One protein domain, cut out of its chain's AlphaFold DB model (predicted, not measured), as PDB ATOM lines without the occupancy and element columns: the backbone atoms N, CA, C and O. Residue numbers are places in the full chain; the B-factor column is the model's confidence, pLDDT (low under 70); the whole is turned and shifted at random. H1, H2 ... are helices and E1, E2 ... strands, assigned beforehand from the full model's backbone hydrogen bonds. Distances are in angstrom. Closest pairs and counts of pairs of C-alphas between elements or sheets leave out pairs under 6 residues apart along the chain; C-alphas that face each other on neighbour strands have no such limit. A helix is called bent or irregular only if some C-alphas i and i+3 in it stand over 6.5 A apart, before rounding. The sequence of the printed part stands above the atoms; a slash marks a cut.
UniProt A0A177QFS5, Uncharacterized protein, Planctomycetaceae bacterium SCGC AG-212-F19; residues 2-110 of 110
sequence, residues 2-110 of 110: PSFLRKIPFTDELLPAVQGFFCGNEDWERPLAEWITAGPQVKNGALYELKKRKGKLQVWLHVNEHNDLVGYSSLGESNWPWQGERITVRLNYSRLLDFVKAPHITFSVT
ATOM      1  N   PRO A   2     128.033  49.580 -10.949       56.78
ATOM      2  CA  PRO A   2     126.754  49.207 -10.352       56.78
ATOM      3  C   PRO A   2     126.968  47.991  -9.445       56.78
ATOM      4  O   PRO A   2     127.554  47.007  -9.884       56.78
ATOM      5  N   SER A   3     126.527  48.087  -8.192       65.50
ATOM      6  CA  SER A   3     126.593  47.000  -7.214       65.50
ATOM      7  C   SER A   3     125.697  45.848  -7.663       65.50
ATOM      8  O   SER A   3     124.487  46.037  -7.830       65.50
ATOM      9  N   PHE A   4     126.264  44.661  -7.866       76.56
ATOM     10  CA  PHE A   4     125.491  43.501  -8.301       76.56
ATOM     11  C   PHE A   4     124.645  42.938  -7.152       76.56
ATOM     12  O   PHE A   4     125.163  42.405  -6.172       76.56
ATOM     13  N   LEU A   5     123.322  43.028  -7.298       83.06
ATOM     14  CA  LEU A   5     122.357  42.423  -6.383       83.06
ATOM     15  C   LEU A   5     122.222  40.928  -6.692       83.06
ATOM     16  O   LEU A   5     121.887  40.543  -7.819       83.06
ATOM     17  N   ARG A   6     122.448  40.070  -5.698       87.81
ATOM     18  CA  ARG A   6     122.294  38.615  -5.829       87.81
ATOM     19  C   ARG A   6     121.042  38.145  -5.105       87.81
ATOM     20  O   ARG A   6     120.751  38.603  -4.009       87.81
ATOM     21  N   LYS A   7     120.329  37.189  -5.705       89.50
ATOM     22  CA  LYS A   7     119.126  36.575  -5.125       89.50
ATOM     23  C   LYS A   7     119.455  35.195  -4.573       89.50
ATOM     24  O   LYS A   7     119.984  34.361  -5.306       89.50
ATOM     25  N   ILE A   8     119.114  34.947  -3.314       89.50
ATOM     26  CA  ILE A   8     119.343  33.676  -2.619       89.50
ATOM     27  C   ILE A   8     117.986  33.121  -2.163       89.50
ATOM     28  O   ILE A   8     117.237  33.846  -1.510       89.50
ATOM     29  N   PRO A   9     117.626  31.868  -2.499       90.12
ATOM     30  CA  PRO A   9     116.413  31.239  -1.980       90.12
ATOM     31  C   PRO A   9     116.427  31.196  -0.450       90.12
ATOM     32  O   PRO A   9     117.414  30.771   0.143       90.12
ATOM     33  N   PHE A  10     115.338  31.624   0.185       88.81
ATOM     34  CA  PHE A  10     115.230  31.610   1.638       88.81
ATOM     35  C   PHE A  10     114.999  30.185   2.146       88.81
ATOM     36  O   PHE A  10     114.068  29.497   1.720       88.81
ATOM     37  N   THR A  11     115.852  29.752   3.068       88.00
ATOM     38  CA  THR A  11     115.806  28.440   3.717       88.00
ATOM     39  C   THR A  11     115.901  28.609   5.230       88.00
ATOM     40  O   THR A  11     116.292  29.670   5.722       88.00
ATOM     41  N   ASP A  12     115.571  27.555   5.982       87.19
ATOM     42  CA  ASP A  12     115.650  27.552   7.451       87.19
ATOM     43  C   ASP A  12     117.054  27.948   7.967       87.19
ATOM     44  O   ASP A  12     117.181  28.578   9.015       87.19
ATOM     45  N   GLU A  13     118.108  27.622   7.215       88.25
ATOM     46  CA  GLU A  13     119.513  27.907   7.545       88.25
ATOM     47  C   GLU A  13     119.865  29.398   7.467       88.25
ATOM     48  O   GLU A  13     120.798  29.849   8.128       88.25
ATOM     49  N   LEU A  14     119.111  30.172   6.682       86.75
ATOM     50  CA  LEU A  14     119.313  31.610   6.501       86.75
ATOM     51  C   LEU A  14     118.523  32.447   7.514       86.75
ATOM     52  O   LEU A  14     118.628  33.673   7.510       86.75
ATOM     53  N   LEU A  15     117.766  31.807   8.412       87.00
ATOM     54  CA  LEU A  15     117.037  32.498   9.474       87.00
ATOM     55  C   LEU A  15     117.943  33.385  10.352       87.00
ATOM     56  O   LEU A  15     117.547  34.519  10.616       87.00
ATOM     57  N   PRO A  16     119.151  32.954  10.779       87.94
ATOM     58  CA  PRO A  16     120.046  33.808  11.561       87.94
ATOM     59  C   PRO A  16     120.478  35.070  10.807       87.94
ATOM     60  O   PRO A  16     120.641  36.118  11.423       87.94
ATOM     61  N   ALA A  17     120.615  34.993   9.478       84.62
ATOM     62  CA  ALA A  17     121.028  36.121   8.646       84.62
ATOM     63  C   ALA A  17     119.943  37.204   8.529       84.62
ATOM     64  O   ALA A  17     120.265  38.370   8.317       84.62
ATOM     65  N   VAL A  18     118.666  36.840   8.693       85.62
ATOM     66  CA  VAL A  18     117.545  37.791   8.633       85.62
ATOM     67  C   VAL A  18     117.134  38.328  10.002       85.62
ATOM     68  O   VAL A  18     116.389  39.294  10.035       85.62
ATOM     69  N   GLN A  19     117.612  37.776  11.129       85.31
ATOM     70  CA  GLN A  19     117.183  38.203  12.479       85.31
ATOM     71  C   GLN A  19     117.420  39.694  12.767       85.31
ATOM     72  O   GLN A  19     116.674  40.293  13.534       85.31
ATOM     73  N   GLY A  20     118.445  40.292  12.156       81.25
ATOM     74  CA  GLY A  20     118.732  41.725  12.257       81.25
ATOM     75  C   GLY A  20     118.088  42.575  11.159       81.25
ATOM     76  O   GLY A  20     118.417  43.752  11.046       81.25
ATOM     77  N   PHE A  21     117.234  41.993  10.312       81.25
ATOM     78  CA  PHE A  21     116.651  42.703   9.181       81.25
ATOM     79  C   PHE A  21     115.653  43.753   9.656       81.25
ATOM     80  O   PHE A  21     114.683  43.456  10.355       81.25
ATOM     81  N   PHE A  22     115.880  44.984   9.215       78.81
ATOM     82  CA  PHE A  22     115.048  46.126   9.530       78.81
ATOM     83  C   PHE A  22     114.603  46.788   8.227       78.81
ATOM     84  O   PHE A  22     115.433  47.234   7.440       78.81
ATOM     85  N   CYS A  23     113.289  46.823   8.000       74.38
ATOM     86  CA  CYS A  23     112.694  47.357   6.774       74.38
ATOM     87  C   CYS A  23     112.313  48.844   6.893       74.38
ATOM     88  O   CYS A  23     111.805  49.394   5.927       74.38
ATOM     89  N   GLY A  24     112.553  49.472   8.051       79.62
ATOM     90  CA  GLY A  24     112.154  50.845   8.358       79.62
ATOM     91  C   GLY A  24     111.172  50.934   9.539       79.62
ATOM     92  O   GLY A  24     111.001  49.973  10.292       79.62
ATOM     93  N   ASN A  25     110.590  52.118   9.744       81.00
ATOM     94  CA  ASN A  25     109.745  52.464  10.900       81.00
ATOM     95  C   ASN A  25     108.271  52.712  10.545       81.00
ATOM     96  O   ASN A  25     107.485  53.062  11.429       81.00
ATOM     97  N   GLU A  26     107.881  52.576   9.282       79.75
ATOM     98  CA  GLU A  26     106.491  52.751   8.881       79.75
ATOM     99  C   GLU A  26     105.632  51.574   9.374       79.75
ATOM    100  O   GLU A  26     106.092  50.439   9.536       79.75
ATOM    101  N   ASP A  27     104.345  51.828   9.620       76.88
ATOM    102  CA  ASP A  27     103.447  50.838  10.232       76.88
ATOM    103  C   ASP A  27     103.290  49.551   9.407       76.88
ATOM    104  O   ASP A  27     102.971  48.501   9.968       76.88
ATOM    105  N   TRP A  28     103.526  49.614   8.094       72.25
ATOM    106  CA  TRP A  28     103.505  48.459   7.194       72.25
ATOM    107  C   TRP A  28     104.868  47.753   7.080       72.25
ATOM    108  O   TRP A  28     104.907  46.575   6.731       72.25
ATOM    109  N   GLU A  29     105.974  48.415   7.431       75.94
ATOM    110  CA  GLU A  29     107.333  47.851   7.389       75.94
ATOM    111  C   GLU A  29     107.587  46.908   8.569       75.94
ATOM    112  O   GLU A  29     108.202  45.850   8.412       75.94
ATOM    113  N   ARG A  30     107.048  47.243   9.747       80.31
ATOM    114  CA  ARG A  30     107.136  46.409  10.954       80.31
ATOM    115  C   ARG A  30     106.578  44.990  10.758       80.31
ATOM    116  O   ARG A  30     107.338  44.045  10.971       80.31
ATOM    117  N   PRO A  31     105.317  44.783  10.322       80.62
ATOM    118  CA  PRO A  31     104.786  43.433  10.135       80.62
ATOM    119  C   PRO A  31     105.541  42.653   9.050       80.62
ATOM    120  O   PRO A  31     105.599  41.429   9.111       80.62
ATOM    121  N   LEU A  32     106.160  43.333   8.079       80.62
ATOM    122  CA  LEU A  32     107.005  42.698   7.066       80.62
ATOM    123  C   LEU A  32     108.348  42.228   7.620       80.62
ATOM    124  O   LEU A  32     108.798  41.133   7.270       80.62
ATOM    125  N   ALA A  33     108.987  43.027   8.468       83.25
ATOM    126  CA  ALA A  33     110.202  42.621   9.164       83.25
ATOM    127  C   ALA A  33     109.906  41.466  10.139       83.25
ATOM    128  O   ALA A  33     110.618  40.461  10.150       83.25
ATOM    129  N   GLU A  34     108.801  41.539  10.882       85.00
ATOM    130  CA  GLU A  34     108.341  40.461  11.769       85.00
ATOM    131  C   GLU A  34     108.027  39.173  10.993       85.00
ATOM    132  O   GLU A  34     108.354  38.074  11.439       85.00
ATOM    133  N   TRP A  35     107.444  39.287   9.795       85.88
ATOM    134  CA  TRP A  35     107.084  38.135   8.969       85.88
ATOM    135  C   TRP A  35     108.291  37.303   8.525       85.88
ATOM    136  O   TRP A  35     108.242  36.070   8.590       85.88
ATOM    137  N   ILE A  36     109.369  37.957   8.072       84.62
ATOM    138  CA  ILE A  36     110.572  37.273   7.571       84.62
ATOM    139  C   ILE A  36     111.474  36.767   8.706       84.62
ATOM    140  O   ILE A  36     112.128  35.738   8.553       84.62
ATOM    141  N   THR A  37     111.473  37.450   9.856       88.06
ATOM    142  CA  THR A  37     112.245  37.062  11.052       88.06
ATOM    143  C   THR A  37     111.566  35.990  11.897       88.06
ATOM    144  O   THR A  37     112.214  35.353  12.734       88.06
ATOM    145  N   ALA A  38     110.273  35.751  11.665       86.56
ATOM    146  CA  ALA A  38     109.496  34.748  12.368       86.56
ATOM    147  C   ALA A  38     110.097  33.341  12.223       86.56
ATOM    148  O   ALA A  38     110.333  32.829  11.125       86.56
ATOM    149  N   GLY A  39     110.289  32.678  13.365       83.31
ATOM    150  CA  GLY A  39     110.775  31.305  13.408       83.31
ATOM    151  C   GLY A  39     109.800  30.302  12.769       83.31
ATOM    152  O   GLY A  39     108.609  30.578  12.619       83.31
ATOM    153  N   PRO A  40     110.264  29.078  12.462       79.75
ATOM    154  CA  PRO A  40     109.471  28.066  11.753       79.75
ATOM    155  C   PRO A  40     108.226  27.594  12.522       79.75
ATOM    156  O   PRO A  40     107.329  26.999  11.930       79.75
ATOM    157  N   GLN A  41     108.175  27.850  13.832       79.75
ATOM    158  CA  GLN A  41     107.065  27.488  14.718       79.75
ATOM    159  C   GLN A  41     105.963  28.564  14.759       79.75
ATOM    160  O   GLN A  41     104.866  28.311  15.258       79.75
ATOM    161  N   VAL A  42     106.247  29.775  14.267       79.88
ATOM    162  CA  VAL A  42     105.330  30.916  14.340       79.88
ATOM    163  C   VAL A  42     104.339  30.836  13.184       79.88
ATOM    164  O   VAL A  42     104.710  30.912  12.011       79.88
ATOM    165  N   LYS A  43     103.050  30.692  13.514       74.94
ATOM    166  CA  LYS A  43     101.976  30.697  12.515       74.94
ATOM    167  C   LYS A  43     102.003  32.006  11.727       74.94
ATOM    168  O   LYS A  43     102.162  33.072  12.308       74.94
ATOM    169  N   ASN A  44     101.800  31.899  10.416       76.88
ATOM    170  CA  ASN A  44     101.886  32.989   9.442       76.88
ATOM    171  C   ASN A  44     103.290  33.572   9.223       76.88
ATOM    172  O   ASN A  44     103.388  34.501   8.436       76.88
ATOM    173  N   GLY A  45     104.358  33.048   9.833       82.25
ATOM    174  CA  GLY A  45     105.730  33.447   9.500       82.25
ATOM    175  C   GLY A  45     106.182  32.932   8.129       82.25
ATOM    176  O   GLY A  45     105.625  31.960   7.608       82.25
ATOM    177  N   ALA A  46     107.221  33.540   7.553       84.06
ATOM    178  CA  ALA A  46     107.727  33.180   6.227       84.06
ATOM    179  C   ALA A  46     108.128  31.697   6.123       84.06
ATOM    180  O   ALA A  46     107.694  31.003   5.200       84.06
ATOM    181  N   LEU A  47     108.888  31.177   7.096       85.81
ATOM    182  CA  LEU A  47     109.307  29.766   7.117       85.81
ATOM    183  C   LEU A  47     108.134  28.803   7.317       85.81
ATOM    184  O   LEU A  47     108.076  27.740   6.693       85.81
ATOM    185  N   TYR A  48     107.177  29.179   8.166       83.50
ATOM    186  CA  TYR A  48     105.973  28.385   8.386       83.50
ATOM    187  C   TYR A  48     105.141  28.281   7.100       83.50
ATOM    188  O   TYR A  48     104.742  27.185   6.699       83.50
ATOM    189  N   GLU A  49     104.919  29.404   6.414       82.62
ATOM    190  CA  GLU A  49     104.159  29.440   5.165       82.62
ATOM    191  C   GLU A  49     104.896  28.727   4.021       82.62
ATOM    192  O   GLU A  49     104.250  28.016   3.251       82.62
ATOM    193  N   LEU A  50     106.230  28.818   3.943       83.31
ATOM    194  CA  LEU A  50     107.045  28.059   2.983       83.31
ATOM    195  C   LEU A  50     106.838  26.545   3.136       83.31
ATOM    196  O   LEU A  50     106.567  25.847   2.154       83.31
ATOM    197  N   LYS A  51     106.886  26.040   4.377       84.69
ATOM    198  CA  LYS A  51     106.667  24.615   4.683       84.69
ATOM    199  C   LYS A  51     105.229  24.183   4.420       84.69
ATOM    200  O   LYS A  51     104.993  23.133   3.821       84.69
ATOM    201  N   LYS A  52     104.261  24.998   4.840       82.88
ATOM    202  CA  LYS A  52     102.830  24.707   4.689       82.88
ATOM    203  C   LYS A  52     102.396  24.698   3.224       82.88
ATOM    204  O   LYS A  52     101.607  23.842   2.829       82.88
ATOM    205  N   ARG A  53     102.904  25.635   2.417       76.75
ATOM    206  CA  ARG A  53     102.494  25.826   1.019       76.75
ATOM    207  C   ARG A  53     103.277  24.975   0.013       76.75
ATOM    208  O   ARG A  53     102.962  25.059  -1.169       76.75
ATOM    209  N   LYS A  54     104.245  24.151   0.452       74.75
ATOM    210  CA  LYS A  54     104.963  23.117  -0.335       74.75
ATOM    211  C   LYS A  54     105.212  23.505  -1.808       74.75
ATOM    212  O   LYS A  54     104.744  22.831  -2.719       74.75
ATOM    213  N   GLY A  55     105.922  24.612  -2.036       70.62
ATOM    214  CA  GLY A  55     106.295  25.080  -3.381       70.62
ATOM    215  C   GLY A  55     105.345  26.098  -4.025       70.62
ATOM    216  O   GLY A  55     105.697  26.679  -5.046       70.62
ATOM    217  N   LYS A  56     104.188  26.388  -3.413       74.88
ATOM    218  CA  LYS A  56     103.275  27.473  -3.834       74.88
ATOM    219  C   LYS A  56     103.629  28.844  -3.256       74.88
ATOM    220  O   LYS A  56     102.918  29.816  -3.499       74.88
ATOM    221  N   LEU A  57     104.678  28.903  -2.440       80.94
ATOM    222  CA  LEU A  57     105.292  30.122  -1.937       80.94
ATOM    223  C   LEU A  57     106.798  29.974  -2.122       80.94
ATOM    224  O   LEU A  57     107.365  28.936  -1.783       80.94
ATOM    225  N   GLN A  58     107.420  31.001  -2.672       83.81
ATOM    226  CA  GLN A  58     108.855  31.127  -2.851       83.81
ATOM    227  C   GLN A  58     109.273  32.459  -2.247       83.81
ATOM    228  O   GLN A  58     108.585  33.464  -2.409       83.81
ATOM    229  N   VAL A  59     110.378  32.458  -1.516       86.31
ATOM    230  CA  VAL A  59     110.931  33.656  -0.892       86.31
ATOM    231  C   VAL A  59     112.405  33.717  -1.261       86.31
ATOM    232  O   VAL A  59     113.096  32.699  -1.214       86.31
ATOM    233  N   TRP A  60     112.878  34.897  -1.644       90.56
ATOM    234  CA  TRP A  60     114.279  35.166  -1.949       90.56
ATOM    235  C   TRP A  60     114.776  36.330  -1.115       90.56
ATOM    236  O   TRP A  60     114.095  37.348  -1.002       90.56
ATOM    237  N   LEU A  61     115.985  36.183  -0.596       88.88
ATOM    238  CA  LEU A  61     116.765  37.249   0.004       88.88
ATOM    239  C   LEU A  61     117.619  37.909  -1.075       88.88
ATOM    240  O   LEU A  61     118.193  37.227  -1.928       88.88
ATOM    241  N   HIS A  62     117.704  39.229  -1.032       88.19
ATOM    242  CA  HIS A  62     118.579  40.014  -1.887       88.19
ATOM    243  C   HIS A  62     119.789  40.433  -1.072       88.19
ATOM    244  O   HIS A  62     119.638  41.005   0.007       88.19
ATOM    245  N   VAL A  63     120.980  40.146  -1.587       88.38
ATOM    246  CA  VAL A  63     122.245  40.505  -0.945       88.38
ATOM    247  C   VAL A  63     123.121  41.328  -1.880       88.38
ATOM    248  O   VAL A  63     123.053  41.171  -3.105       88.38
ATOM    249  N   ASN A  64     123.938  42.205  -1.303       87.56
ATOM    250  CA  ASN A  64     124.939  42.975  -2.038       87.56
ATOM    251  C   ASN A  64     126.225  42.147  -2.291       87.56
ATOM    252  O   ASN A  64     126.308  40.960  -1.969       87.56
ATOM    253  N   GLU A  65     127.255  42.782  -2.856       86.62
ATOM    254  CA  GLU A  65     128.562  42.157  -3.129       86.62
ATOM    255  C   GLU A  65     129.322  41.733  -1.860       86.62
ATOM    256  O   GLU A  65     130.152  40.827  -1.912       86.62
ATOM    257  N   HIS A  66     129.003  42.343  -0.719       84.12
ATOM    258  CA  HIS A  66     129.554  42.024   0.597       84.12
ATOM    259  C   HIS A  66     128.753  40.938   1.340       84.12
ATOM    260  O   HIS A  66     129.121  40.557   2.447       84.12
ATOM    261  N   ASN A  67     127.714  40.376   0.707       81.44
ATOM    262  CA  ASN A  67     126.723  39.471   1.301       81.44
ATOM    263  C   ASN A  67     125.861  40.104   2.406       81.44
ATOM    264  O   ASN A  67     125.235  39.377   3.180       81.44
ATOM    265  N   ASP A  68     125.770  41.432   2.457       84.94
ATOM    266  CA  ASP A  68     124.826  42.103   3.342       84.94
ATOM    267  C   ASP A  68     123.416  41.976   2.775       84.94
ATOM    268  O   ASP A  68     123.180  42.185   1.580       84.94
ATOM    269  N   LEU A  69     122.471  41.647   3.650       85.12
ATOM    270  CA  LEU A  69     121.057  41.568   3.321       85.12
ATOM    271  C   LEU A  69     120.500  42.972   3.072       85.12
ATOM    272  O   LEU A  69     120.425  43.788   3.986       85.12
ATOM    273  N   VAL A  70     120.068  43.225   1.840       86.75
ATOM    274  CA  VAL A  70     119.479  44.511   1.434       86.75
ATOM    275  C   VAL A  70     117.956  44.461   1.357       86.75
ATOM    276  O   VAL A  70     117.301  45.491   1.449       86.75
ATOM    277  N   GLY A  71     117.370  43.268   1.230       85.75
ATOM    278  CA  GLY A  71     115.921  43.116   1.183       85.75
ATOM    279  C   GLY A  71     115.480  41.682   0.939       85.75
ATOM    280  O   GLY A  71     116.292  40.763   0.830       85.75
ATOM    281  N   TYR A  72     114.172  41.485   0.808       89.00
ATOM    282  CA  TYR A  72     113.601  40.204   0.416       89.00
ATOM    283  C   TYR A  72     112.416  40.394  -0.533       89.00
ATOM    284  O   TYR A  72     111.800  41.453  -0.625       89.00
ATOM    285  N   SER A  73     112.102  39.328  -1.254       85.69
ATOM    286  CA  SER A  73     110.949  39.242  -2.143       85.69
ATOM    287  C   SER A  73     110.254  37.915  -1.938       85.69
ATOM    288  O   SER A  73     110.922  36.901  -1.732       85.69
ATOM    289  N   SER A  74     108.934  37.892  -2.040       85.81
ATOM    290  CA  SER A  74     108.170  36.655  -1.967       85.81
ATOM    291  C   SER A  74     107.116  36.585  -3.063       85.81
ATOM    292  O   SER A  74     106.517  37.580  -3.466       85.81
ATOM    293  N   LEU A  75     106.928  35.377  -3.583       85.38
ATOM    294  CA  LEU A  75     106.008  35.055  -4.658       85.38
ATOM    295  C   LEU A  75     105.169  33.864  -4.224       85.38
ATOM    296  O   LEU A  75     105.708  32.807  -3.909       85.38
ATOM    297  N   GLY A  76     103.852  34.013  -4.235       81.81
ATOM    298  CA  GLY A  76     102.954  32.904  -3.966       81.81
ATOM    299  C   GLY A  76     101.650  33.015  -4.733       81.81
ATOM    300  O   GLY A  76     101.296  34.086  -5.227       81.81
ATOM    301  N   GLU A  77     100.937  31.893  -4.834       73.19
ATOM    302  CA  GLU A  77      99.589  31.881  -5.402       73.19
ATOM    303  C   GLU A  77      98.665  32.764  -4.555       73.19
ATOM    304  O   GLU A  77      98.499  32.545  -3.350       73.19
ATOM    305  N   SER A  78      98.052  33.755  -5.203       66.25
ATOM    306  CA  SER A  78      96.991  34.565  -4.620       66.25
ATOM    307  C   SER A  78      95.689  34.294  -5.362       66.25
ATOM    308  O   SER A  78      95.630  34.402  -6.587       66.25
ATOM    309  N   ASN A  79      94.638  33.958  -4.616       52.06
ATOM    310  CA  ASN A  79      93.283  33.883  -5.147       52.06
ATOM    311  C   ASN A  79      92.693  35.288  -5.108       52.06
ATOM    312  O   ASN A  79      92.034  35.659  -4.141       52.06
ATOM    313  N   TRP A  80      92.960  36.074  -6.145       49.75
ATOM    314  CA  TRP A  80      92.270  37.340  -6.352       49.75
ATOM    315  C   TRP A  80      90.880  37.048  -6.931       49.75
ATOM    316  O   TRP A  80      90.803  36.572  -8.066       49.75
ATOM    317  N   PRO A  81      89.776  37.317  -6.205       45.75
ATOM    318  CA  PRO A  81      88.442  37.259  -6.779       45.75
ATOM    319  C   PRO A  81      88.235  38.520  -7.620       45.75
ATOM    320  O   PRO A  81      87.532  39.447  -7.229       45.75
ATOM    321  N   TRP A  82      88.904  38.596  -8.766       49.00
ATOM    322  CA  TRP A  82      88.555  39.583  -9.775       49.00
ATOM    323  C   TRP A  82      87.376  39.018 -10.561       49.00
ATOM    324  O   TRP A  82      87.447  37.890 -11.057       49.00
ATOM    325  N   GLN A  83      86.261  39.750 -10.608       43.41
ATOM    326  CA  GLN A  83      85.090  39.327 -11.369       43.41
ATOM    327  C   GLN A  83      85.457  39.272 -12.855       43.41
ATOM    328  O   GLN A  83      85.522  40.294 -13.521       43.41
ATOM    329  N   GLY A  84      85.738  38.058 -13.332       43.84
ATOM    330  CA  GLY A  84      85.699  37.670 -14.735       43.84
ATOM    331  C   GLY A  84      86.535  38.505 -15.699       43.84
ATOM    332  O   GLY A  84      85.957  39.138 -16.560       43.84
ATOM    333  N   GLU A  85      87.865  38.436 -15.622       39.44
ATOM    334  CA  GLU A  85      88.739  38.440 -16.810       39.44
ATOM    335  C   GLU A  85      90.187  38.127 -16.394       39.44
ATOM    336  O   GLU A  85      90.699  38.642 -15.400       39.44
ATOM    337  N   ARG A  86      90.859  37.218 -17.117       38.12
ATOM    338  CA  ARG A  86      92.271  36.868 -16.872       38.12
ATOM    339  C   ARG A  86      93.153  38.039 -17.292       38.12
ATOM    340  O   ARG A  86      93.528  38.134 -18.456       38.12
ATOM    341  N   ILE A  87      93.541  38.886 -16.344       42.19
ATOM    342  CA  ILE A  87      94.519  39.947 -16.598       42.19
ATOM    343  C   ILE A  87      95.905  39.461 -16.166       42.19
ATOM    344  O   ILE A  87      96.129  39.100 -15.012       42.19
ATOM    345  N   THR A  88      96.859  39.466 -17.096       38.97
ATOM    346  CA  THR A  88      98.281  39.321 -16.761       38.97
ATOM    347  C   THR A  88      98.760  40.658 -16.207       38.97
ATOM    348  O   THR A  88      99.021  41.590 -16.967       38.97
ATOM    349  N   VAL A  89      98.833  40.786 -14.883       41.41
ATOM    350  CA  VAL A  89      99.272  42.031 -14.242       41.41
ATOM    351  C   VAL A  89     100.798  42.132 -14.325       41.41
ATOM    352  O   VAL A  89     101.517  41.436 -13.611       41.41
ATOM    353  N   ARG A  90     101.308  43.019 -15.188       34.66
ATOM    354  CA  ARG A  90     102.656  43.590 -15.041       34.66
ATOM    355  C   ARG A  90     102.534  44.812 -14.134       34.66
ATOM    356  O   ARG A  90     102.025  45.844 -14.562       34.66
ATOM    357  N   LEU A  91     102.942  44.673 -12.874       39.06
ATOM    358  CA  LEU A  91     102.910  45.767 -11.903       39.06
ATOM    359  C   LEU A  91     103.895  46.873 -12.318       39.06
ATOM    360  O   LEU A  91     105.045  46.588 -12.646       39.06
ATOM    361  N   ASN A  92     103.426  48.122 -12.308       31.94
ATOM    362  CA  ASN A  92     104.213  49.329 -12.557       31.94
ATOM    363  C   ASN A  92     103.978  50.314 -11.392       31.94
ATOM    364  O   ASN A  92     102.845  50.472 -10.938       31.94
ATOM    365  N   TYR A  93     105.050  50.932 -10.891       39.78
ATOM    366  CA  TYR A  93     105.208  51.455  -9.518       39.78
ATOM    367  C   TYR A  93     104.348  52.672  -9.093       39.78
ATOM    368  O   TYR A  93     104.454  53.119  -7.956       39.78
ATOM    369  N   SER A  94     103.486  53.239  -9.941       38.47
ATOM    370  CA  SER A  94     102.918  54.584  -9.709       38.47
ATOM    371  C   SER A  94     101.522  54.657  -9.064       38.47
ATOM    372  O   SER A  94     100.988  55.754  -8.920       38.47
ATOM    373  N   ARG A  95     100.906  53.540  -8.649       40.50
ATOM    374  CA  ARG A  95      99.554  53.534  -8.031       40.50
ATOM    375  C   ARG A  95      99.454  52.705  -6.745       40.50
ATOM    376  O   ARG A  95      98.535  51.913  -6.582       40.50
ATOM    377  N   LEU A  96     100.400  52.885  -5.824       45.28
ATOM    378  CA  LEU A  96     100.435  52.168  -4.538       45.28
ATOM    379  C   LEU A  96      99.466  52.713  -3.465       45.28
ATOM    380  O   LEU A  96      99.186  52.010  -2.499       45.28
ATOM    381  N   LEU A  97      98.911  53.919  -3.629       42.94
ATOM    382  CA  LEU A  97      98.150  54.590  -2.561       42.94
ATOM    383  C   LEU A  97      96.697  54.107  -2.377       42.94
ATOM    384  O   LEU A  97      96.139  54.303  -1.302       42.94
ATOM    385  N   ASP A  98      96.106  53.399  -3.346       40.69
ATOM    386  CA  ASP A  98      94.744  52.849  -3.199       40.69
ATOM    387  C   ASP A  98      94.710  51.453  -2.536       40.69
ATOM    388  O   ASP A  98      93.642  50.943  -2.192       40.69
ATOM    389  N   PHE A  99      95.869  50.817  -2.314       45.19
ATOM    390  CA  PHE A  99      95.962  49.416  -1.868       45.19
ATOM    391  C   PHE A  99      95.995  49.220  -0.339       45.19
ATOM    392  O   PHE A  99      95.930  48.086   0.135       45.19
ATOM    393  N   VAL A 100      96.009  50.305   0.445       41.31
ATOM    394  CA  VAL A 100      96.172  50.295   1.918       41.31
ATOM    395  C   VAL A 100      94.947  49.736   2.676       41.31
ATOM    396  O   VAL A 100      94.976  49.588   3.893       41.31
ATOM    397  N   LYS A 101      93.860  49.351   1.990       34.59
ATOM    398  CA  LYS A 101      92.656  48.773   2.631       34.59
ATOM    399  C   LYS A 101      92.443  47.267   2.434       34.59
ATOM    400  O   LYS A 101      91.428  46.754   2.901       34.59
ATOM    401  N   ALA A 102      93.353  46.541   1.785       36.88
ATOM    402  CA  ALA A 102      93.212  45.091   1.612       36.88
ATOM    403  C   ALA A 102      94.090  44.318   2.625       36.88
ATOM    404  O   ALA A 102      95.302  44.513   2.639       36.88
ATOM    405  N   PRO A 103      93.525  43.416   3.456       36.38
ATOM    406  CA  PRO A 103      94.203  42.865   4.638       36.38
ATOM    407  C   PRO A 103      95.305  41.831   4.355       36.38
ATOM    408  O   PRO A 103      95.880  41.290   5.295       36.38
ATOM    409  N   HIS A 104      95.632  41.533   3.096       42.78
ATOM    410  CA  HIS A 104      96.625  40.514   2.755       42.78
ATOM    411  C   HIS A 104      97.361  40.892   1.466       42.78
ATOM    412  O   HIS A 104      96.942  40.510   0.374       42.78
ATOM    413  N   ILE A 105      98.456  41.646   1.586       47.75
ATOM    414  CA  ILE A 105      99.377  41.925   0.478       47.75
ATOM    415  C   ILE A 105     100.780  41.473   0.880       47.75
ATOM    416  O   ILE A 105     101.266  41.773   1.966       47.75
ATOM    417  N   THR A 106     101.406  40.730  -0.027       39.44
ATOM    418  CA  THR A 106     102.819  40.370   0.005       39.44
ATOM    419  C   THR A 106     103.622  41.493  -0.642       39.44
ATOM    420  O   THR A 106     103.342  41.869  -1.780       39.44
ATOM    421  N   PHE A 107     104.618  42.011   0.069       37.16
ATOM    422  CA  PHE A 107     105.473  43.094  -0.401       37.16
ATOM    423  C   PHE A 107     106.797  42.536  -0.927       37.16
ATOM    424  O   PHE A 107     107.325  41.545  -0.422       37.16
ATOM    425  N   SER A 108     107.337  43.194  -1.947       33.03
ATOM    426  CA  SER A 108     108.703  43.003  -2.415       33.03
ATOM    427  C   SER A 108     109.328  44.390  -2.482       33.03
ATOM    428  O   SER A 108     108.951  45.188  -3.340       33.03
ATOM    429  N   VAL A 109     110.230  44.686  -1.550       27.88
ATOM    430  CA  VAL A 109     110.963  45.959  -1.500       27.88
ATOM    431  C   VAL A 109     112.240  45.794  -2.326       27.88
ATOM    432  O   VAL A 109     112.881  44.743  -2.270       27.88
ATOM    433  N   THR A 110     112.540  46.786  -3.169       33.16
ATOM    434  CA  THR A 110     113.799  46.898  -3.933       33.16
ATOM    435  C   THR A 110     114.615  48.022  -3.337       33.16
ATOM    436  O   THR A 110     113.970  49.020  -2.947       33.16
TER     437      THR A 110
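Overview. This is residues 2 to 110 of the 110 residues of an uncharacterized protein of Planctomycetaceae bacterium SCGC AG-212-F19 (UniProt A0A177QFS5). There is little regular structure: a small antiparallel sheet, E1 E2 E3, is grazed by three short helices, and residues 79 to 99 stick out as a large loop. The 109 printed residues, under half in named elements, include E1, H1, H2, H3, E2, E3 in chain order, class mixed. The whole is compact, radius of gyration of the C-alphas 15.0 A, spanning 45 by 37 by 26 A.

Arrangement. E2, residues 57 to 63, is antiparallel to E1, residues 6 to 9 (N 8 to O 61, 2.8 A), and forms a hairpin with E3, residues 69 to 76 (N 60 to O 73, 2.8 A). H3, residues 46 to 53, touches H2, residues 29 to 37, closest C-alphas Ala 46 and Ile 36, 5.2 A. H1, residues 12 to 18, irregular with C-alphas 13 and 16 7.2 A apart, forms a hairpin with H2; they only just touch, with 3 pairs of C-alphas within 8 A, closest Val 18 and Thr 37, 5.9 A. Every O i to N i+4 pair is within hydrogen-bond range in H2 and H3; in H1, 1 of 3, with 3 of 4 O i to N i+3.

Along the chain. E2 is 19.9 A long, E3 21.4 A. E1 begins at C-alpha 6 (122.294, 38.615, -5.829); E3 ends at C-alpha 76 (102.954, 32.904, -3.966).

Size, cuts and confidence. The printed part has no cut. Residues 2 to 3 and 78 to 110 are under pLDDT 70.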